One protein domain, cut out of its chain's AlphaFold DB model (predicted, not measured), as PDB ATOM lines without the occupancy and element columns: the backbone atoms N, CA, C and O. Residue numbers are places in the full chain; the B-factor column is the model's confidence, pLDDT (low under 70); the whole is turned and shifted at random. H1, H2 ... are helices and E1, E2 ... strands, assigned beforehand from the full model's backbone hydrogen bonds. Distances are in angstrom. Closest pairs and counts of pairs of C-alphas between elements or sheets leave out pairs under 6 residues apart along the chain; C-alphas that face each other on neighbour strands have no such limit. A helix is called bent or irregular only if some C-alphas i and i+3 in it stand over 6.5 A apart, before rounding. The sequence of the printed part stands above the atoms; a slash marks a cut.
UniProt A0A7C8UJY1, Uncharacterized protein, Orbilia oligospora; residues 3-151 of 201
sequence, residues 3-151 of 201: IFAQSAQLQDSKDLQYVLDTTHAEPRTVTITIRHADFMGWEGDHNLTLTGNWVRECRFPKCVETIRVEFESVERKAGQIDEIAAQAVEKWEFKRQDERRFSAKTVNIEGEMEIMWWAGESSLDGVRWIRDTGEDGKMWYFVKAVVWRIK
ATOM      1  N   ILE A   3     -19.817  14.071  -7.781       97.19
ATOM      2  CA  ILE A   3     -18.450  14.578  -7.883       97.19
ATOM      3  C   ILE A   3     -18.324  15.735  -6.897       97.19
ATOM      4  O   ILE A   3     -19.100  16.682  -6.969       97.19
ATOM      5  N   PHE A   4     -17.350  15.663  -5.996       96.56
ATOM      6  CA  PHE A   4     -16.958  16.798  -5.164       96.56
ATOM      7  C   PHE A   4     -15.789  17.488  -5.852       96.56
ATOM      8  O   PHE A   4     -14.773  16.843  -6.114       96.56
ATOM      9  N   ALA A   5     -15.971  18.751  -6.219       95.75
ATOM     10  CA  ALA A   5     -15.050  19.455  -7.095       95.75
ATOM     11  C   ALA A   5     -14.478  20.693  -6.410       95.75
ATOM     12  O   ALA A   5     -15.216  21.524  -5.887       95.75
ATOM     13  N   GLN A   6     -13.157  20.828  -6.489       94.94
ATOM     14  CA  GLN A   6     -12.437  22.043  -6.126       94.94
ATOM     15  C   GLN A   6     -12.616  23.095  -7.225       94.94
ATOM     16  O   GLN A   6     -12.422  22.811  -8.410       94.94
ATOM     17  N   SER A   7     -12.968  24.327  -6.855       93.88
ATOM     18  CA  SER A   7     -13.265  25.400  -7.811       93.88
ATOM     19  C   SER A   7     -12.044  25.771  -8.655       93.88
ATOM     20  O   SER A   7     -12.192  26.129  -9.822       93.88
ATOM     21  N   ALA A   8     -10.835  25.649  -8.098       90.31
ATOM     22  CA  ALA A   8      -9.588  25.834  -8.836       90.31
ATOM     23  C   ALA A   8      -9.404  24.749  -9.913       90.31
ATOM     24  O   ALA A   8      -9.134  25.063 -11.068       90.31
ATOM     25  N   GLN A   9      -9.645  23.477  -9.572       91.38
ATOM     26  CA  GLN A   9      -9.550  22.378 -10.540       91.38
ATOM     27  C   GLN A   9     -10.588  22.500 -11.650       91.38
ATOM     28  O   GLN A   9     -10.271  22.219 -12.801       91.38
ATOM     29  N   LEU A  10     -11.810  22.939 -11.337       92.50
ATOM     30  CA  LEU A  10     -12.789  23.217 -12.383       92.50
ATOM     31  C   LEU A  10     -12.247  24.276 -13.348       92.50
ATOM     32  O   LEU A  10     -12.280  24.071 -14.552       92.50
ATOM     33  N   GLN A  11     -11.719  25.384 -12.838       87.88
ATOM     34  CA  GLN A  11     -11.356  26.527 -13.679       87.88
ATOM     35  C   GLN A  11     -10.081  26.329 -14.506       87.88
ATOM     36  O   GLN A  11     -10.033  26.841 -15.625       87.88
ATOM     37  N   ASP A  12      -9.107  25.576 -13.987       86.62
ATOM     38  CA  ASP A  12      -7.744  25.540 -14.533       86.62
ATOM     39  C   ASP A  12      -7.277  24.135 -14.965       86.62
ATOM     40  O   ASP A  12      -6.102  23.940 -15.287       86.62
ATOM     41  N   SER A  13      -8.161  23.128 -14.974       88.56
ATOM     42  CA  SER A  13      -7.784  21.747 -15.306       88.56
ATOM     43  C   SER A  13      -8.821  20.999 -16.147       88.56
ATOM     44  O   SER A  13      -9.970  21.408 -16.299       88.56
ATOM     45  N   LYS A  14      -8.411  19.826 -16.646       91.44
ATOM     46  CA  LYS A  14      -9.285  18.861 -17.331       91.44
ATOM     47  C   LYS A  14      -9.775  17.741 -16.411       91.44
ATOM     48  O   LYS A  14     -10.339  16.765 -16.902       91.44
ATOM     49  N   ASP A  15      -9.589  17.866 -15.097       93.06
ATOM     50  CA  ASP A  15      -9.870  16.797 -14.131       93.06
ATOM     51  C   ASP A  15     -11.330  16.345 -14.179       93.06
ATOM     52  O   ASP A  15     -11.616  15.147 -14.176       93.06
ATOM     53  N   LEU A  16     -12.262  17.290 -14.343       95.38
ATOM     54  CA  LEU A  16     -13.672  16.957 -14.525       95.38
ATOM     55  C   LEU A  16     -13.893  16.074 -15.761       95.38
ATOM     56  O   LEU A  16     -14.673  15.129 -15.695       95.38
ATOM     57  N   GLN A  17     -13.208  16.354 -16.873       95.88
ATOM     58  CA  GLN A  17     -13.340  15.547 -18.083       95.88
ATOM     59  C   GLN A  17     -12.827  14.122 -17.854       95.88
ATOM     60  O   GLN A  17     -13.511  13.177 -18.233       95.88
ATOM     61  N   TYR A  18     -11.695  13.949 -17.164       95.00
ATOM     62  CA  TYR A  18     -11.184  12.614 -16.833       95.00
ATOM     63  C   TYR A  18     -12.165  11.806 -15.977       95.00
ATOM     64  O   TYR A  18     -12.358  10.619 -16.227       95.00
ATOM     65  N   VAL A  19     -12.828  12.446 -15.008       95.50
ATOM     66  CA  VAL A  19     -13.873  11.786 -14.210       95.50
ATOM     67  C   VAL A  19     -15.072  11.411 -15.083       95.50
ATOM     68  O   VAL A  19     -15.580  10.295 -14.977       95.50
ATOM     69  N   LEU A  20     -15.511  12.309 -15.970       96.19
ATOM     70  CA  LEU A  20     -16.622  12.058 -16.893       96.19
ATOM     71  C   LEU A  20     -16.317  10.938 -17.901       96.19
ATOM     72  O   LEU A  20     -17.236  10.218 -18.281       96.19
ATOM     73  N   ASP A  21     -15.054  10.752 -18.283       95.38
ATOM     74  CA  ASP A  21     -14.605   9.710 -19.215       95.38
ATOM     75  C   ASP A  21     -14.309   8.360 -18.536       95.38
ATOM     76  O   ASP A  21     -13.812   7.429 -19.182       95.38
ATOM     77  N   THR A  22     -14.631   8.214 -17.243       94.62
ATOM     78  CA  THR A  22     -14.473   6.944 -16.521       94.62
ATOM     79  C   THR A  22     -15.211   5.823 -17.254       94.62
ATOM     80  O   THR A  22     -16.436   5.829 -17.391       94.62
ATOM     81  N   THR A  23     -14.459   4.830 -17.726       90.62
ATOM     82  CA  THR A  23     -15.007   3.718 -18.508       90.62
ATOM     83  C   THR A  23     -16.008   2.908 -17.679       90.62
ATOM     84  O   THR A  23     -15.817   2.711 -16.482       90.62
ATOM     85  N   HIS A  24     -17.077   2.427 -18.321       90.81
ATOM     86  CA  HIS A  24     -18.186   1.676 -17.708       90.81
ATOM     87  C   HIS A  24     -19.055   2.460 -16.709       90.81
ATOM     88  O   HIS A  24     -20.026   1.909 -16.190       90.81
ATOM     89  N   ALA A  25     -18.773   3.743 -16.465       90.06
ATOM     90  CA  ALA A  25     -19.701   4.606 -15.753       90.06
ATOM     91  C   ALA A  25     -20.814   5.059 -16.711       90.06
ATOM     92  O   ALA A  25     -20.573   5.827 -17.639       90.06
ATOM     93  N   GLU A  26     -22.053   4.628 -16.455       94.56
ATOM     94  CA  GLU A  26     -23.232   5.036 -17.237       94.56
ATOM     95  C   GLU A  26     -24.251   5.840 -16.402       94.56
ATOM     96  O   GLU A  26     -25.404   5.431 -16.227       94.56
ATOM     97  N   PRO A  27     -23.862   6.988 -15.814       96.56
ATOM     98  CA  PRO A  27     -24.771   7.764 -14.985       96.56
ATOM     99  C   PRO A  27     -25.860   8.443 -15.823       96.56
ATOM    100  O   PRO A  27     -25.567   9.124 -16.802       96.56
ATOM    101  N   ARG A  28     -27.114   8.352 -15.367       96.56
ATOM    102  CA  ARG A  28     -28.226   9.185 -15.872       96.56
ATOM    103  C   ARG A  28     -28.171  10.610 -15.320       96.56
ATOM    104  O   ARG A  28     -28.438  11.570 -16.038       96.56
ATOM    105  N   THR A  29     -27.749  10.740 -14.063       96.19
ATOM    106  CA  THR A  29     -27.584  12.024 -13.372       96.19
ATOM    107  C   THR A  29     -26.150  12.196 -12.902       96.19
ATOM    108  O   THR A  29     -25.586  11.293 -12.266       96.19
ATOM    109  N   VAL A  30     -25.575  13.364 -13.180       98.00
ATOM    110  CA  VAL A  30     -24.295  13.797 -12.615       98.00
ATOM    111  C   VAL A  30     -24.544  14.980 -11.693       98.00
ATOM    112  O   VAL A  30     -25.045  16.008 -12.137       98.00
ATOM    113  N   THR A  31     -24.177  14.831 -10.424       97.94
ATOM    114  CA  THR A  31     -24.203  15.923  -9.451       97.94
ATOM    115  C   THR A  31     -22.783  16.386  -9.170       97.94
ATOM    116  O   THR A  31     -21.954  15.573  -8.766       97.94
ATOM    117  N   ILE A  32     -22.504  17.667  -9.376       98.00
ATOM    118  CA  ILE A  32     -21.229  18.308  -9.059       98.00
ATOM    119  C   ILE A  32     -21.466  19.198  -7.847       98.00
ATOM    120  O   ILE A  32     -22.302  20.093  -7.905       98.00
ATOM    121  N   THR A  33     -20.748  18.960  -6.761       97.50
ATOM    122  CA  THR A  33     -20.874  19.729  -5.522       97.50
ATOM    123  C   THR A  33     -19.575  20.473  -5.262       97.50
ATOM    124  O   THR A  33     -18.506  19.862  -5.240       97.50
ATOM    125  N   ILE A  34     -19.678  21.781  -5.045       97.56
ATOM    126  CA  ILE A  34     -18.576  22.649  -4.627       97.56
ATOM    127  C   ILE A  34     -18.925  23.123  -3.220       97.56
ATOM    128  O   ILE A  34     -19.890  23.871  -3.047       97.56
ATOM    129  N   ARG A  35     -18.195  22.633  -2.214       95.75
ATOM    130  CA  ARG A  35     -18.429  22.993  -0.809       95.75
ATOM    131  C   ARG A  35     -17.668  24.246  -0.430       95.75
ATOM    132  O   ARG A  35     -16.773  24.680  -1.150       95.75
ATOM    133  N   HIS A  36     -17.962  24.765   0.759       93.62
ATOM    134  CA  HIS A  36     -17.309  25.958   1.290       93.62
ATOM    135  C   HIS A  36     -15.778  25.883   1.179       93.62
ATOM    136  O   HIS A  36     -15.154  26.789   0.638       93.62
ATOM    137  N   ALA A  37     -15.200  24.764   1.629       92.38
ATOM    138  CA  ALA A  37     -13.758  24.515   1.630       92.38
ATOM    139  C   ALA A  37     -13.181  24.104   0.260       92.38
ATOM    140  O   ALA A  37     -11.990  23.838   0.133       92.38
ATOM    141  N   ASP A  38     -14.032  24.011  -0.760       95.69
ATOM    142  CA  ASP A  38     -13.634  23.706  -2.128       95.69
ATOM    143  C   ASP A  38     -13.581  24.982  -3.001       95.69
ATOM    144  O   ASP A  38     -13.148  24.923  -4.151       95.69
ATOM    145  N   PHE A  39     -13.987  26.150  -2.479       95.50
ATOM    146  CA  PHE A  39     -13.798  27.439  -3.150       95.50
ATOM    147  C   PHE A  39     -12.385  27.982  -2.927       95.50
ATOM    148  O   PHE A  39     -11.889  28.038  -1.807       95.50
ATOM    149  N   MET A  40     -11.748  28.468  -3.987       92.25
ATOM    150  CA  MET A  40     -10.427  29.088  -3.904       92.25
ATOM    151  C   MET A  40     -10.396  30.257  -2.901       92.25
ATOM    152  O   MET A  40     -11.174  31.203  -3.014       92.25
ATOM    153  N   GLY A  41      -9.458  30.213  -1.949       90.06
ATOM    154  CA  GLY A  41      -9.254  31.273  -0.957       90.06
ATOM    155  C   GLY A  41     -10.275  31.291   0.183       90.06
ATOM    156  O   GLY A  41     -10.377  32.300   0.888       90.06
ATOM    157  N   TRP A  42     -11.030  30.204   0.378       91.12
ATOM    158  CA  TRP A  42     -11.984  30.074   1.480       91.12
ATOM    159  C   TRP A  42     -11.321  30.278   2.851       91.12
ATOM    160  O   TRP A  42     -11.912  30.921   3.725       91.12
ATOM    161  N   GLU A  43     -10.074  29.820   3.019       87.50
ATOM    162  CA  GLU A  43      -9.301  29.945   4.260       87.50
ATOM    163  C   GLU A  43      -9.119  31.417   4.649       87.50
ATOM    164  O   GLU A  43      -9.229  31.789   5.818       87.50
ATOM    165  N   GLY A  44      -8.880  32.267   3.646       89.62
ATOM    166  CA  GLY A  44      -8.674  33.709   3.782       89.62
ATOM    167  C   GLY A  44      -9.959  34.536   3.777       89.62
ATOM    168  O   GLY A  44      -9.891  35.759   3.715       89.62
ATOM    169  N   ASP A  45     -11.132  33.900   3.826       89.62
ATOM    170  CA  ASP A  45     -12.441  34.541   3.648       89.62
ATOM    171  C   ASP A  45     -12.704  35.208   2.295       89.62
ATOM    172  O   ASP A  45     -13.598  36.052   2.193       89.62
ATOM    173  N   HIS A  46     -11.974  34.860   1.242       94.00
ATOM    174  CA  HIS A  46     -12.143  35.548  -0.034       94.00
ATOM    175  C   HIS A  46     -13.573  35.406  -0.580       94.00
ATOM    176  O   HIS A  46     -14.309  34.471  -0.239       94.00
ATOM    177  N   ASN A  47     -13.986  36.355  -1.422       95.50
ATOM    178  CA  ASN A  47     -15.264  36.249  -2.122       95.50
ATOM    179  C   ASN A  47     -15.297  34.964  -2.955       95.50
ATOM    180  O   ASN A  47     -14.301  34.583  -3.569       95.50
ATOM    181  N   LEU A  48     -16.454  34.309  -2.974       95.25
ATOM    182  CA  LEU A  48     -16.682  33.118  -3.772       95.25
ATOM    183  C   LEU A  48     -16.672  33.524  -5.241       95.25
ATOM    184  O   LEU A  48     -17.453  34.367  -5.679       95.25
ATOM    185  N   THR A  49     -15.781  32.913  -6.010       91.12
ATOM    186  CA  THR A  49     -15.678  33.154  -7.449       91.12
ATOM    187  C   THR A  49     -15.661  31.836  -8.192       91.12
ATOM    188  O   THR A  49     -14.894  30.933  -7.847       91.12
ATOM    189  N   LEU A  50     -16.478  31.743  -9.239       92.56
ATOM    190  CA  LEU A  50     -16.512  30.593 -10.126       92.56
ATOM    191  C   LEU A  50     -16.895  31.037 -11.538       92.56
ATOM    192  O   LEU A  50     -17.983  31.560 -11.771       92.56
ATOM    193  N   THR A  51     -15.988  30.833 -12.485       86.75
ATOM    194  CA  THR A  51     -16.209  31.162 -13.897       86.75
ATOM    195  C   THR A  51     -16.790  29.979 -14.677       86.75
ATOM    196  O   THR A  51     -16.821  28.846 -14.200       86.75
ATOM    197  N   GLY A  52     -17.261  30.233 -15.902       86.50
ATOM    198  CA  GLY A  52     -17.847  29.217 -16.788       86.50
ATOM    199  C   GLY A  52     -16.862  28.520 -17.735       86.50
ATOM    200  O   GLY A  52     -17.311  27.905 -18.700       86.50
ATOM    201  N   ASN A  53     -15.541  28.628 -17.531       87.25
ATOM    202  CA  ASN A  53     -14.550  28.029 -18.442       87.25
ATOM    203  C   ASN A  53     -14.742  26.510 -18.565       87.25
ATOM    204  O   ASN A  53     -14.903  25.982 -19.665       87.25
ATOM    205  N   TRP A  54     -14.861  25.834 -17.428       92.25
ATOM    206  CA  TRP A  54     -15.068  24.390 -17.327       92.25
ATOM    207  C   TRP A  54     -16.323  23.886 -18.046       92.25
ATOM    208  O   TRP A  54     -16.300  22.815 -18.649       92.25
ATOM    209  N   VAL A  55     -17.397  24.685 -18.062       93.62
ATOM    210  CA  VAL A  55     -18.646  24.384 -18.784       93.62
ATOM    211  C   VAL A  55     -18.401  24.246 -20.287       93.62
ATOM    212  O   VAL A  55     -18.998  23.394 -20.946       93.62
ATOM    213  N   ARG A  56     -17.510  25.071 -20.851       87.69
ATOM    214  CA  ARG A  56     -17.170  25.021 -22.280       87.69
ATOM    215  C   ARG A  56     -16.302  23.816 -22.627       87.69
ATOM    216  O   ARG A  56     -16.380  23.309 -23.753       87.69
ATOM    217  N   GLU A  57     -15.457  23.396 -21.696       89.25
ATOM    218  CA  GLU A  57     -14.439  22.375 -21.928       89.25
ATOM    219  C   GLU A  57     -14.963  20.956 -21.734       89.25
ATOM    220  O   GLU A  57     -14.583  20.070 -22.498       89.25
ATOM    221  N   CYS A  58     -15.882  20.738 -20.790       93.44
ATOM    222  CA  CYS A  58     -16.364  19.396 -20.500       93.44
ATOM    223  C   CYS A  58     -17.412  18.889 -21.511       93.44
ATOM    224  O   CYS A  58     -18.166  19.643 -22.141       93.44
ATOM    225  N   ARG A  59     -17.451  17.569 -21.686       96.31
ATOM    226  CA  ARG A  59     -18.439  16.821 -22.463       96.31
ATOM    227  C   ARG A  59     -18.965  15.683 -21.607       96.31
ATOM    228  O   ARG A  59     -18.236  14.748 -21.286       96.31
ATOM    229  N   PHE A  60     -20.243  15.756 -21.261       97.19
ATOM    230  CA  PHE A  60     -20.899  14.723 -20.470       97.19
ATOM    231  C   PHE A  60     -21.138  13.453 -21.304       97.19
ATOM    232  O   PHE A  60     -21.446  13.567 -22.496       97.19
ATOM    233  N   PRO A  61     -21.058  12.250 -20.704       96.81
ATOM    234  CA  PRO A  61     -21.366  10.997 -21.386       96.81
ATOM    235  C   PRO A  61     -22.763  10.979 -22.008       96.81
ATOM    236  O   PRO A  61     -23.703  11.578 -21.485       96.81
ATOM    237  N   LYS A  62     -22.928  10.239 -23.111       95.44
ATOM    238  CA  LYS A  62     -24.210  10.145 -23.844       95.44
ATOM    239  C   LYS A  62     -25.378   9.629 -22.996       95.44
ATOM    240  O   LYS A  62     -26.526   9.934 -23.303       95.44
ATOM    241  N   CYS A  63     -25.097   8.864 -21.945       94.81
ATOM    242  CA  CYS A  63     -26.101   8.359 -21.010       94.81
ATOM    243  C   CYS A  63     -26.631   9.428 -20.040       94.81
ATOM    244  O   CYS A  63     -27.670   9.207 -19.425       94.81
ATOM    245  N   VAL A  64     -25.950  10.570 -19.897       96.75
ATOM    246  CA  VAL A  64     -26.371  11.634 -18.981       96.75
ATOM    247  C   VAL A  64     -27.591  12.354 -19.547       96.75
ATOM    248  O   VAL A  64     -27.634  12.748 -20.717       96.75
ATOM    249  N   GLU A  65     -28.578  12.538 -18.681       93.69
ATOM    250  CA  GLU A  65     -29.857  13.199 -18.949       93.69
ATOM    251  C   GLU A  65     -30.059  14.425 -18.061       93.69
ATOM    252  O   GLU A  65     -30.741  15.369 -18.459       93.69
ATOM    253  N   THR A  66     -29.444  14.431 -16.876       94.19
ATOM    254  CA  THR A  66     -29.548  15.527 -15.911       94.19
ATOM    255  C   THR A  66     -28.182  15.867 -15.331       94.19
ATOM    256  O   THR A  66     -27.433  14.983 -14.903       94.19
ATOM    257  N   ILE A  67     -27.876  17.159 -15.279       96.50
ATOM    258  CA  ILE A  67     -26.715  17.697 -14.573       96.50
ATOM    259  C   ILE A  67     -27.245  18.540 -13.422       96.50
ATOM    260  O   ILE A  67     -28.091  19.403 -13.631       96.50
ATOM    261  N   ARG A  68     -26.753  18.299 -12.213       96.38
ATOM    262  CA  ARG A  68     -27.058  19.100 -11.028       96.38
ATOM    263  C   ARG A  68     -25.761  19.710 -10.523       96.38
ATOM    264  O   ARG A  68     -24.795  18.981 -10.324       96.38
ATOM    265  N   VAL A  69     -25.729  21.018 -10.312       97.25
ATOM    266  CA  VAL A  69     -24.586  21.683  -9.678       97.25
ATOM    267  C   VAL A  69     -25.045  22.254  -8.351       97.25
ATOM    268  O   VAL A  69     -26.014  23.001  -8.312       97.25
ATOM    269  N   GLU A  70     -24.377  21.864  -7.275       97.62
ATOM    270  CA  GLU A  70     -24.652  22.298  -5.911       97.62
ATOM    271  C   GLU A  70     -23.535  23.221  -5.442       97.62
ATOM    272  O   GLU A  70     -22.368  22.826  -5.376       97.62
ATOM    273  N   PHE A  71     -23.915  24.447  -5.111       97.19
ATOM    274  CA  PHE A  71     -23.038  25.456  -4.546       97.19
ATOM    275  C   PHE A  71     -23.331  25.548  -3.052       97.19
ATOM    276  O   PHE A  71     -24.405  26.001  -2.661       97.19
ATOM    277  N   GLU A  72     -22.396  25.095  -2.227       96.81
ATOM    278  CA  GLU A  72     -22.509  25.133  -0.773       96.81
ATOM    279  C   GLU A  72     -21.493  26.114  -0.193       96.81
ATOM    280  O   GLU A  72     -20.302  26.054  -0.492       96.81
ATOM    281  N   SER A  73     -21.945  26.988   0.701       95.25
ATOM    282  CA  SER A  73     -21.061  27.798   1.536       95.25
ATOM    283  C   SER A  73     -21.716  28.089   2.884       95.25
ATOM    284  O   SER A  73     -22.882  27.783   3.100       95.25
ATOM    285  N   VAL A  74     -20.970  28.697   3.803       93.38
ATOM    286  CA  VAL A  74     -21.530  29.294   5.019       93.38
ATOM    287  C   VAL A  74     -22.667  30.268   4.705       93.38
ATOM    288  O   VAL A  74     -22.597  31.013   3.724       93.38
ATOM    289  N   GLU A  75     -23.672  30.299   5.575       91.81
ATOM    290  CA  GLU A  75     -24.910  31.074   5.423       91.81
ATOM    291  C   GLU A  75     -24.655  32.559   5.138       91.81
ATOM    292  O   GLU A  75     -25.262  33.130   4.237       91.81
ATOM    293  N   ARG A  76     -23.684  33.185   5.813       91.06
ATOM    294  CA  ARG A  76     -23.349  34.604   5.582       91.06
ATOM    295  C   ARG A  76     -22.897  34.924   4.149       91.06
ATOM    296  O   ARG A  76     -22.861  36.092   3.775       91.06
ATOM    297  N   LYS A  77     -22.516  33.914   3.353       94.38
ATOM    298  CA  LYS A  77     -22.154  34.050   1.931       94.38
ATOM    299  C   LYS A  77     -23.281  33.621   0.983       94.38
ATOM    300  O   LYS A  77     -23.039  33.552  -0.220       94.38
ATOM    301  N   ALA A  78     -24.497  33.376   1.476       94.06
ATOM    302  CA  ALA A  78     -25.642  32.963   0.658       94.06
ATOM    303  C   ALA A  78     -25.892  33.905  -0.531       94.06
ATOM    304  O   ALA A  78     -26.061  33.430  -1.648       94.06
ATOM    305  N   GLY A  79     -25.772  35.226  -0.340       94.81
ATOM    306  CA  GLY A  79     -25.911  36.192  -1.440       94.81
ATOM    307  C   GLY A  79     -24.900  35.984  -2.578       94.81
ATOM    308  O   GLY A  79     -25.258  36.078  -3.746       94.81
ATOM    309  N   GLN A  80     -23.655  35.604  -2.268       96.94
ATOM    310  CA  GLN A  80     -22.652  35.297  -3.299       96.94
ATOM    311  C   GLN A  80     -22.973  33.981  -4.022       96.94
ATOM    312  O   GLN A  80     -22.762  33.863  -5.228       96.94
ATOM    313  N   ILE A  81     -23.520  32.992  -3.305       96.38
ATOM    314  CA  ILE A  81     -24.020  31.751  -3.913       96.38
ATOM    315  C   ILE A  81     -25.193  32.047  -4.854       96.38
ATOM    316  O   ILE A  81     -25.236  31.507  -5.960       96.38
ATOM    317  N   ASP A  82     -26.115  32.921  -4.452       94.31
ATOM    318  CA  ASP A  82     -27.236  33.347  -5.286       94.31
ATOM    319  C   ASP A  82     -26.761  34.019  -6.577       94.31
ATOM    320  O   ASP A  82     -27.250  33.677  -7.655       94.31
ATOM    321  N   GLU A  83     -25.774  34.913  -6.490       94.69
ATOM    322  CA  GLU A  83     -25.166  35.565  -7.653       94.69
ATOM    323  C   GLU A  83     -24.491  34.562  -8.599       94.69
ATOM    324  O   GLU A  83     -24.680  34.640  -9.817       94.69
ATOM    325  N   ILE A  84     -23.728  33.601  -8.065       95.00
ATOM    326  CA  ILE A  84     -23.095  32.542  -8.866       95.00
ATOM    327  C   ILE A  84     -24.164  31.693  -9.558       95.00
ATOM    328  O   ILE A  84     -24.070  31.458 -10.764       95.00
ATOM    329  N   ALA A  85     -25.192  31.260  -8.827       93.69
ATOM    330  CA  ALA A  85     -26.268  30.438  -9.367       93.69
ATOM    331  C   ALA A  85     -27.045  31.173 -10.470       93.69
ATOM    332  O   ALA A  85     -27.288  30.597 -11.531       93.69
ATOM    333  N   ALA A  86     -27.373  32.452 -10.271       91.75
ATOM    334  CA  ALA A  86     -28.042  33.267 -11.282       91.75
ATOM    335  C   ALA A  86     -27.191  33.398 -12.556       91.75
ATOM    336  O   ALA A  86     -27.679  33.187 -13.667       91.75
ATOM    337  N   GLN A  87     -25.890  33.670 -12.409       92.50
ATOM    338  CA  GLN A  87     -24.971  33.729 -13.546       92.50
ATOM    339  C   GLN A  87     -24.814  32.379 -14.250       92.50
ATOM    340  O   GLN A  87     -24.690  32.347 -15.475       92.50
ATOM    341  N   ALA A  88     -24.823  31.278 -13.499       93.12
ATOM    342  CA  ALA A  88     -24.772  29.929 -14.040       93.12
ATOM    343  C   ALA A  88     -26.023  29.616 -14.874       93.12
ATOM    344  O   ALA A  88     -25.896  29.180 -16.016       93.12
ATOM    345  N   VAL A  89     -27.221  29.901 -14.355       92.00
ATOM    346  CA  VAL A  89     -28.492  29.727 -15.085       92.00
ATOM    347  C   VAL A  89     -28.517  30.561 -16.365       92.00
ATOM    348  O   VAL A  89     -28.992  30.095 -17.400       92.00
ATOM    349  N   GLU A  90     -27.998  31.788 -16.307       89.69
ATOM    350  CA  GLU A  90     -27.972  32.694 -17.453       89.69
ATOM    351  C   GLU A  90     -26.992  32.243 -18.541       89.69
ATOM    352  O   GLU A  90     -27.320  32.270 -19.725       89.69
ATOM    353  N   LYS A  91     -25.772  31.857 -18.149       91.50
ATOM    354  CA  LYS A  91     -24.633  31.768 -19.076       91.50
ATOM    355  C   LYS A  91     -24.195  30.342 -19.392       91.50
ATOM    356  O   LYS A  91     -23.483  30.145 -20.376       91.50
ATOM    357  N   TRP A  92     -24.508  29.361 -18.546       93.81
ATOM    358  CA  TRP A  92     -23.944  28.019 -18.685       93.81
ATOM    359  C   TRP A  92     -24.837  27.113 -19.526       93.81
ATOM    360  O   TRP A  92     -25.953  26.769 -19.140       93.81
ATOM    361  N   GLU A  93     -24.281  26.650 -20.643       94.12
ATOM    362  CA  GLU A  93     -24.818  25.551 -21.441       94.12
ATOM    363  C   GLU A  93     -23.790  24.420 -21.501       94.12
ATOM    364  O   GLU A  93     -22.751  24.539 -22.158       94.12
ATOM    365  N   PHE A  94     -24.084  23.304 -20.837       95.06
ATOM    366  CA  PHE A  94     -23.228  22.124 -20.903       95.06
ATOM    367  C   PHE A  94     -23.461  21.356 -22.198       95.06
ATOM    368  O   PHE A  94     -24.561  21.352 -22.756       95.06
ATOM    369  N   LYS A  95     -22.435  20.640 -22.650       95.56
ATOM    370  CA  LYS A  95     -22.511  19.780 -23.830       95.56
ATOM    371  C   LYS A  95     -22.404  18.312 -23.455       95.56
ATOM    372  O   LYS A  95     -21.634  17.931 -22.576       95.56
ATOM    373  N   ARG A  96     -23.143  17.480 -24.177       95.88
ATOM    374  CA  ARG A  96     -23.019  16.025 -24.165       95.88
ATOM    375  C   ARG A  96     -22.102  15.564 -25.300       95.88
ATOM    376  O   ARG A  96     -21.903  16.284 -26.274       95.88
ATOM    377  N   GLN A  97     -21.549  14.360 -25.192       95.56
ATOM    378  CA  GLN A  97     -20.677  13.743 -26.204       95.56
ATOM    379  C   GLN A  97     -21.341  13.541 -27.583       95.56
ATOM    380  O   GLN A  97     -20.650  13.271 -28.557       95.56
ATOM    381  N   ASP A  98     -22.668  13.621 -27.682       94.31
ATOM    382  CA  ASP A  98     -23.418  13.613 -28.946       94.31
ATOM    383  C   ASP A  98     -23.879  15.018 -29.377       94.31
ATOM    384  O   ASP A  98     -24.849  15.154 -30.112       94.31
ATOM    385  N   GLU A  99     -23.194  16.061 -28.897       92.94
ATOM    386  CA  GLU A  99     -23.430  17.485 -29.181       92.94
ATOM    387  C   GLU A  99     -24.769  18.060 -28.691       92.94
ATOM    388  O   GLU A  99     -25.009  19.265 -28.830       92.94
ATOM    389  N   ARG A 100     -25.611  17.260 -28.020       92.75
ATOM    390  CA  ARG A 100     -26.789  17.792 -27.326       92.75
ATOM    391  C   ARG A 100     -26.378  18.752 -26.216       92.75
ATOM    392  O   ARG A 100     -25.357  18.569 -25.550       92.75
ATOM    393  N   ARG A 101     -27.204  19.776 -26.002       93.19
ATOM    394  CA  ARG A 101     -26.955  20.833 -25.017       93.19
ATOM    395  C   ARG A 101     -27.912  20.728 -23.848       93.19
ATOM    396  O   ARG A 101     -29.121  20.589 -24.038       93.19
ATOM    397  N   PHE A 102     -27.358  20.845 -22.652       92.56
ATOM    398  CA  PHE A 102     -28.135  21.014 -21.441       92.56
ATOM    399  C   PHE A 102     -28.303  22.499 -21.142       92.56
ATOM    400  O   PHE A 102     -27.357  23.276 -21.260       92.56
ATOM    401  N   SER A 103     -29.501  22.873 -20.711       91.31
ATOM    402  CA  SER A 103     -29.847  24.230 -20.309       91.31
ATOM    403  C   SER A 103     -30.615  24.187 -18.997       91.31
ATOM    404  O   SER A 103     -31.427  23.285 -18.786       91.31
ATOM    405  N   ALA A 104     -30.362  25.166 -18.132       89.12
ATOM    406  CA  ALA A 104     -31.185  25.410 -16.952       89.12
ATOM    407  C   ALA A 104     -32.479  26.155 -17.319       89.12
ATOM    408  O   ALA A 104     -33.475  26.053 -16.618       89.12
ATOM    409  N   LYS A 105     -32.488  26.861 -18.457       82.69
ATOM    410  CA  LYS A 105     -33.683  27.459 -19.062       82.69
ATOM    411  C   LYS A 105     -34.255  26.465 -20.067       82.69
ATOM    412  O   LYS A 105     -33.704  26.319 -21.165       82.69
ATOM    413  N   THR A 106     -35.287  25.723 -19.694       62.31
ATOM    414  CA  THR A 106     -36.024  24.867 -20.639       62.31
ATOM    415  C   THR A 106     -37.396  25.473 -20.901       62.31
ATOM    416  O   THR A 106     -37.855  26.288 -20.110       62.31
ATOM    417  N   VAL A 107     -38.049  25.076 -21.999       53.47
ATOM    418  CA  VAL A 107     -39.315  25.671 -22.482       53.47
ATOM    419  C   VAL A 107     -40.406  25.737 -21.397       53.47
ATOM    420  O   VAL A 107     -41.237  26.630 -21.448       53.47
ATOM    421  N   ASN A 108     -40.352  24.862 -20.381       47.34
ATOM    422  CA  ASN A 108     -41.338  24.795 -19.294       47.34
ATOM    423  C   ASN A 108     -40.732  24.889 -17.877       47.34
ATOM    424  O   ASN A 108     -41.437  24.642 -16.902       47.34
ATOM    425  N   ILE A 109     -39.428  25.158 -17.741       54.41
ATOM    426  CA  ILE A 109     -38.746  25.250 -16.440       54.41
ATOM    427  C   ILE A 109     -37.742  26.401 -16.513       54.41
ATOM    428  O   ILE A 109     -36.704  26.280 -17.174       54.41
ATOM    429  N   GLU A 110     -38.037  27.496 -15.818       54.47
ATOM    430  CA  GLU A 110     -37.039  28.508 -15.484       54.47
ATOM    431  C   GLU A 110     -36.175  27.981 -14.337       54.47
ATOM    432  O   GLU A 110     -36.633  27.920 -13.202       54.47
ATOM    433  N   GLY A 111     -34.947  27.552 -14.642       58.41
ATOM    434  CA  GLY A 111     -33.886  27.290 -13.669       58.41
ATOM    435  C   GLY A 111     -34.339  26.547 -12.415       58.41
ATOM    436  O   GLY A 111     -34.372  27.158 -11.352       58.41
ATOM    437  N   GLU A 112     -34.657  25.249 -12.529       66.25
ATOM    438  CA  GLU A 112     -35.003  24.403 -11.374       66.25
ATOM    439  C   GLU A 112     -33.902  24.532 -10.315       66.25
ATOM    440  O   GLU A 112     -32.765  24.077 -10.502       66.25
ATOM    441  N   MET A 113     -34.257  25.234  -9.237       80.50
ATOM    442  CA  MET A 113     -33.371  25.603  -8.151       80.50
ATOM    443  C   MET A 113     -33.921  25.059  -6.843       80.50
ATOM    444  O   MET A 113     -35.066  25.318  -6.480       80.50
ATOM    445  N   GLU A 114     -33.082  24.331  -6.120       85.12
ATOM    446  CA  GLU A 114     -33.401  23.845  -4.780       85.12
ATOM    447  C   GLU A 114     -32.469  24.504  -3.775       85.12
ATOM    448  O   GLU A 114     -31.264  24.611  -4.013       85.12
ATOM    449  N   ILE A 115     -33.029  24.924  -2.645       86.31
ATOM    450  CA  ILE A 115     -32.265  25.489  -1.540       86.31
ATOM    451  C   ILE A 115     -32.335  24.528  -0.358       86.31
ATOM    452  O   ILE A 115     -33.401  24.011  -0.023       86.31
ATOM    453  N   MET A 116     -31.190  24.295   0.271       87.69
ATOM    454  CA  MET A 116     -31.068  23.490   1.477       87.69
ATOM    455  C   MET A 116     -30.186  24.214   2.490       87.69
ATOM    456  O   MET A 116     -29.189  24.834   2.126       87.69
ATOM    457  N   TRP A 117     -30.533  24.078   3.768       88.75
ATOM    458  CA  TRP A 117     -29.689  24.489   4.882       88.75
ATOM    459  C   TRP A 117     -29.323  23.282   5.724       88.75
ATOM    460  O   TRP A 117     -30.149  22.391   5.936       88.75
ATOM    461  N   TRP A 118     -28.105  23.275   6.245       88.81
ATOM    462  CA  TRP A 118     -27.707  22.310   7.259       88.81
ATOM    463  C   TRP A 118     -26.704  22.930   8.228       88.81
ATOM    464  O   TRP A 118     -25.992  23.874   7.894       88.81
ATOM    465  N   ALA A 119     -26.682  22.416   9.455       85.75
ATOM    466  CA  ALA A 119     -25.786  22.887  10.500       85.75
ATOM    467  C   ALA A 119     -24.649  21.881  10.704       85.75
ATOM    468  O   ALA A 119     -24.902  20.700  10.953       85.75
ATOM    469  N   GLY A 120     -23.412  22.357  10.609       80.44
ATOM    470  CA  GLY A 120     -22.200  21.594  10.867       80.44
ATOM    471  C   GLY A 120     -21.551  21.946  12.199       80.44
ATOM    472  O   GLY A 120     -21.843  22.971  12.826       80.44
ATOM    473  N   GLU A 121     -20.648  21.072  12.631       77.00
ATOM    474  CA  GLU A 121     -19.823  21.323  13.802       77.00
ATOM    475  C   GLU A 121     -18.798  22.417  13.487       77.00
ATOM    476  O   GLU A 121     -18.116  22.382  12.466       77.00
ATOM    477  N   SER A 122     -18.701  23.413  14.368       69.38
ATOM    478  CA  SER A 122     -17.788  24.546  14.196       69.38
ATOM    479  C   SER A 122     -16.371  24.248  14.687       69.38
ATOM    480  O   SER A 122     -15.555  25.164  14.774       69.38
ATOM    481  N   SER A 123     -16.056  22.995  15.028       72.50
ATOM    482  CA  SER A 123     -14.757  22.604  15.570       72.50
ATOM    483  C   SER A 123     -14.115  21.449  14.818       72.50
ATOM    484  O   SER A 123     -14.769  20.464  14.497       72.50
ATOM    485  N   LEU A 124     -12.805  21.560  14.610       66.62
ATOM    486  CA  LEU A 124     -11.934  20.492  14.128       66.62
ATOM    487  C   LEU A 124     -10.716  20.423  15.059       66.62
ATOM    488  O   LEU A 124     -10.096  21.450  15.324       66.62
ATOM    489  N   ASP A 125     -10.406  19.243  15.600       66.50
ATOM    490  CA  ASP A 125      -9.274  19.003  16.516       66.50
ATOM    491  C   ASP A 125      -9.179  19.984  17.705       66.50
ATOM    492  O   ASP A 125      -8.105  20.425  18.111       66.50
ATOM    493  N   GLY A 126     -10.330  20.354  18.276       69.56
ATOM    494  CA  GLY A 126     -10.413  21.288  19.407       69.56
ATOM    495  C   GLY A 126     -10.221  22.763  19.035       69.56
ATOM    496  O   GLY A 126     -10.341  23.630  19.902       69.56
ATOM    497  N   VAL A 127      -9.980  23.070  17.758       69.94
ATOM    498  CA  VAL A 127      -9.943  24.434  17.223       69.94
ATOM    499  C   VAL A 127     -11.323  24.795  16.695       69.94
ATOM    500  O   VAL A 127     -11.916  24.045  15.923       69.94
ATOM    501  N   ARG A 128     -11.843  25.954  17.110       71.50
ATOM    502  CA  ARG A 128     -13.182  26.424  16.740       71.50
ATOM    503  C   ARG A 128     -13.131  27.543  15.704       71.50
ATOM    504  O   ARG A 128     -12.446  28.547  15.896       71.50
ATOM    505  N   TRP A 129     -13.929  27.412  14.653       71.50
ATOM    506  CA  TRP A 129     -14.128  28.397  13.595       71.50
ATOM    507  C   TRP A 129     -15.153  29.452  14.025       71.50
ATOM    508  O   TRP A 129     -16.300  29.466  13.583       71.50
ATOM    509  N   ILE A 130     -14.736  30.346  14.927       73.75
ATOM    510  CA  ILE A 130     -15.623  31.320  15.593       73.75
ATOM    511  C   ILE A 130     -16.315  32.257  14.592       73.75
ATOM    512  O   ILE A 130     -17.481  32.583  14.777       73.75
ATOM    513  N   ARG A 131     -15.624  32.665  13.520       73.56
ATOM    514  CA  ARG A 131     -16.152  33.620  12.529       73.56
ATOM    515  C   ARG A 131     -17.444  33.141  11.863       73.56
ATOM    516  O   ARG A 131     -18.317  33.948  11.577       73.56
ATOM    517  N   ASP A 132     -17.525  31.845  11.591       74.19
ATOM    518  CA  ASP A 132     -18.612  31.233  10.825       74.19
ATOM    519  C   ASP A 132     -19.636  30.535  11.738       74.19
ATOM    520  O   ASP A 132     -20.563  29.875  11.272       74.19
ATOM    521  N   THR A 133     -19.464  30.693  13.052       78.12
ATOM    522  CA  THR A 133     -20.328  30.125  14.080       78.12
ATOM    523  C   THR A 133     -21.503  31.061  14.360       78.12
ATOM    524  O   THR A 133     -21.303  32.211  14.749       78.12
ATOM    525  N   GLY A 134     -22.726  30.562  14.197       75.12
ATOM    526  CA  GLY A 134     -23.955  31.231  14.611       75.12
ATOM    527  C   GLY A 134     -24.109  31.297  16.132       75.12
ATOM    528  O   GLY A 134     -23.343  30.700  16.893       75.12
ATOM    529  N   GLU A 135     -25.132  32.016  16.590       72.25
ATOM    530  CA  GLU A 135     -25.403  32.228  18.022       72.25
ATOM    531  C   GLU A 135     -25.652  30.919  18.791       72.25
ATOM    532  O   GLU A 135     -25.337  30.816  19.975       72.25
ATOM    533  N   ASP A 136     -26.150  29.887  18.103       79.38
ATOM    534  CA  ASP A 136     -26.362  28.538  18.640       79.38
ATOM    535  C   ASP A 136     -25.071  27.705  18.735       79.38
ATOM    536  O   ASP A 136     -25.087  26.540  19.143       79.38
ATOM    537  N   GLY A 137     -23.938  28.293  18.360       78.62
ATOM    538  CA  GLY A 137     -22.638  27.656  18.399       78.62
ATOM    539  C   GLY A 137     -22.339  26.734  17.216       78.62
ATOM    540  O   GLY A 137     -21.252  26.140  17.202       78.62
ATOM    541  N   LYS A 138     -23.241  26.644  16.232       83.81
ATOM    542  CA  LYS A 138     -23.093  25.817  15.030       83.81
ATOM    543  C   LYS A 138     -22.678  26.644  13.825       83.81
ATOM    544  O   LYS A 138     -22.868  27.852  13.793       83.81
ATOM    545  N   MET A 139     -22.119  25.985  12.820       85.88
ATOM    546  CA  MET A 139     -21.819  26.611  11.535       85.88
ATOM    547  C   MET A 139     -22.959  26.302  10.570       85.88
ATOM    548  O   MET A 139     -23.197  25.139  10.247       85.88
ATOM    549  N   TRP A 140     -23.693  27.326  10.147       90.00
ATOM    550  CA  TRP A 140     -24.807  27.164   9.217       90.00
ATOM    551  C   TRP A 140     -24.310  27.215   7.780       90.00
ATOM    552  O   TRP A 140     -23.588  28.133   7.390       90.00
ATOM    553  N   TYR A 141     -24.713  26.224   6.993       92.50
ATOM    554  CA  TYR A 141     -24.420  26.118   5.574       92.50
ATOM    555  C   TYR A 141     -25.684  26.355   4.762       92.50
ATOM    556  O   TYR A 141     -26.763  25.872   5.103       92.50
ATOM    557  N   PHE A 142     -25.513  27.082   3.669       93.88
ATOM    558  CA  PHE A 142     -26.489  27.336   2.628       93.88
ATOM    559  C   PHE A 142     -26.040  26.619   1.359       93.88
ATOM    560  O   PHE A 142     -24.911  26.808   0.897       93.88
ATOM    561  N   VAL A 143     -26.929  25.810   0.794       95.94
ATOM    562  CA  VAL A 143     -26.710  25.084  -0.453       95.94
ATOM    563  C   VAL A 143     -27.749  25.528  -1.463       95.94
ATOM    564  O   VAL A 143     -28.946  25.437  -1.198       95.94
ATOM    565  N   LYS A 144     -27.294  25.932  -2.646       95.12
ATOM    566  CA  LYS A 144     -28.160  26.166  -3.799       95.12
ATOM    567  C   LYS A 144     -27.807  25.197  -4.909       95.12
ATOM    568  O   LYS A 144     -26.677  25.184  -5.398       95.12
ATOM    569  N   ALA A 145     -28.768  24.369  -5.292       95.19
ATOM    570  CA  ALA A 145     -28.646  23.461  -6.416       95.19
ATOM    571  C   ALA A 145     -29.296  24.074  -7.651       95.19
ATOM    572  O   ALA A 145     -30.389  24.620  -7.551       95.19
ATOM    573  N   VAL A 146     -28.657  23.940  -8.808       94.69
ATOM    574  CA  VAL A 146     -29.223  24.285 -10.115       94.69
ATOM    575  C   VAL A 146     -29.226  23.029 -10.979       94.69
ATOM    576  O   VAL A 146     -28.259  22.259 -10.970       94.69
ATOM    577  N   VAL A 147     -30.309  22.806 -11.722       94.19
ATOM    578  CA  VAL A 147     -30.470  21.633 -12.588       94.19
ATOM    579  C   VAL A 147     -30.477  22.037 -14.063       94.19
ATOM    580  O   VAL A 147     -31.217  22.920 -14.484       94.19
ATOM    581  N   TRP A 148     -29.677  21.339 -14.870       93.56
ATOM    582  CA  TRP A 148     -29.677  21.433 -16.324       93.56
ATOM    583  C   TRP A 148     -30.196  20.134 -16.937       93.56
ATOM    584  O   TRP A 148     -29.764  19.032 -16.584       93.56
ATOM    585  N   ARG A 149     -31.088  20.278 -17.918       91.94
ATOM    586  CA  ARG A 149     -31.675  19.170 -18.683       91.94
ATOM    587  C   ARG A 149     -31.476  19.417 -20.172       91.94
ATOM    588  O   ARG A 149     -31.258  20.552 -20.597       91.94
ATOM    589  N   ILE A 150     -31.507  18.354 -20.968       86.81
ATOM    590  CA  ILE A 150     -31.387  18.472 -22.425       86.81
ATOM    591  C   ILE A 150     -32.573  19.286 -22.942       86.81
ATOM    592  O   ILE A 150     -33.720  18.961 -22.629       86.81
ATOM    593  N   LYS A 151     -32.302  20.333 -23.731       69.94
ATOM    594  CA  LYS A 151     -33.359  21.057 -24.449       69.94
ATOM    595  C   LYS A 151     -34.121  20.036 -25.296       69.94
ATOM    596  O   LYS A 151     -33.503  19.350 -26.106       69.94
TER     597      LYS A 151
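AT A GLANCE: This is residues 3 to 151 of the 201 residues of an uncharacterized protein of Orbilia oligospora (UniProt A0A7C8UJY1). A long, strongly twisted sheet forms a wall, with the long helix H4 running along one face and the other face bare; the short helices H1 and H2 lie off the E1 edge and are not on the sheet, the short helix H3 touches H1 and only grazes the sheet, coming close to E3, and the small hairpin E3 and E4 joins one end of E6. At the opposite end of the sheet, residues 121 to 138 form a long looping link between E5 and E6. The 149 printed residues hold four named helices and six named strands, in the order H1 H2 E1 H3 E2 H4 E3 E4 E5 E6, and the class is mixed, helices and strands. The sheet is branched and mixed: E1 and E2 are parallel, the other neighbour pairs antiparallel. The whole is compact, with a radius of gyration of the C-alphas of 16.3 A and spans of 50 by 33 by 23 A.

IN THESE COORDINATES: H1 is residues 7 to 12, beginning at C-alpha 7 (-13.265, 25.400, -7.811), and H2 is residues 15 to 20. E1, residues 29 to 34, is 16.4 A long. H3 is residues 53 to 57. E2, residues 66 to 74, is 26.3 A long, and H4, residues 75 to 91, is 24.5 A long, beginning at C-alpha 75 (-24.910, 31.074, 5.423). H4 is irregular: C-alphas 76 and 79 are 7.6 A apart. E3 is residues 94 to 96 and E4 residues 101 to 103. E5, residues 113 to 120, is 22.4 A long; E6, residues 139 to 150, is 36.2 A long and ends at C-alpha 150 (-31.387, 18.472, -22.425).

HOW THE PARTS SIT: E2 lies on one side of E6, with N 69 and O 146 at 2.9 A; E4 and E5 lie on the other side, with N 103 and O 149 at 2.9 A and N 116 and O 143 at 2.9 A. E1 is parallel to E2, with N 32 and O 68 at 2.8 A; E1, H3 and E2 form a strand-helix-strand unit, two parallel neighbour strands with a helix between, with a right-handed crossover. In the hairpin E3 and E4, N 102 and O 94 are 2.8 A apart. H4 is on the sheet at a height over the sheet of 7.6 A, over E2 and along the strands, at 20 degrees to E2 on the local plane; the closest C-alphas of H4 and E6 are those of Glu 75 and Phe 142, 4.9 A. H3 only grazes the sheet, and it touches H1 at Leu 10 and Trp 54, whose C-alphas are 5.6 A apart. H1 and H2 touch only at the corner, and only just, with 3 pairs of C-alphas within 8 A; neither is on the sheet. Every O i to N i+4 pair is within hydrogen-bond range in H1, H2 and H3; in H4 11 of 13 are.

THE WHOLE: The C-alphas farthest apart, of Val 107 and Gly 126, are 51.1 A apart. The printed part has no cut. The links E1 to H3 and E5 to E6 are long. The mean pLDDT of the printed part is 88.7, and residues 106 to 112, 122, 124 to 127 and 151 are under 70.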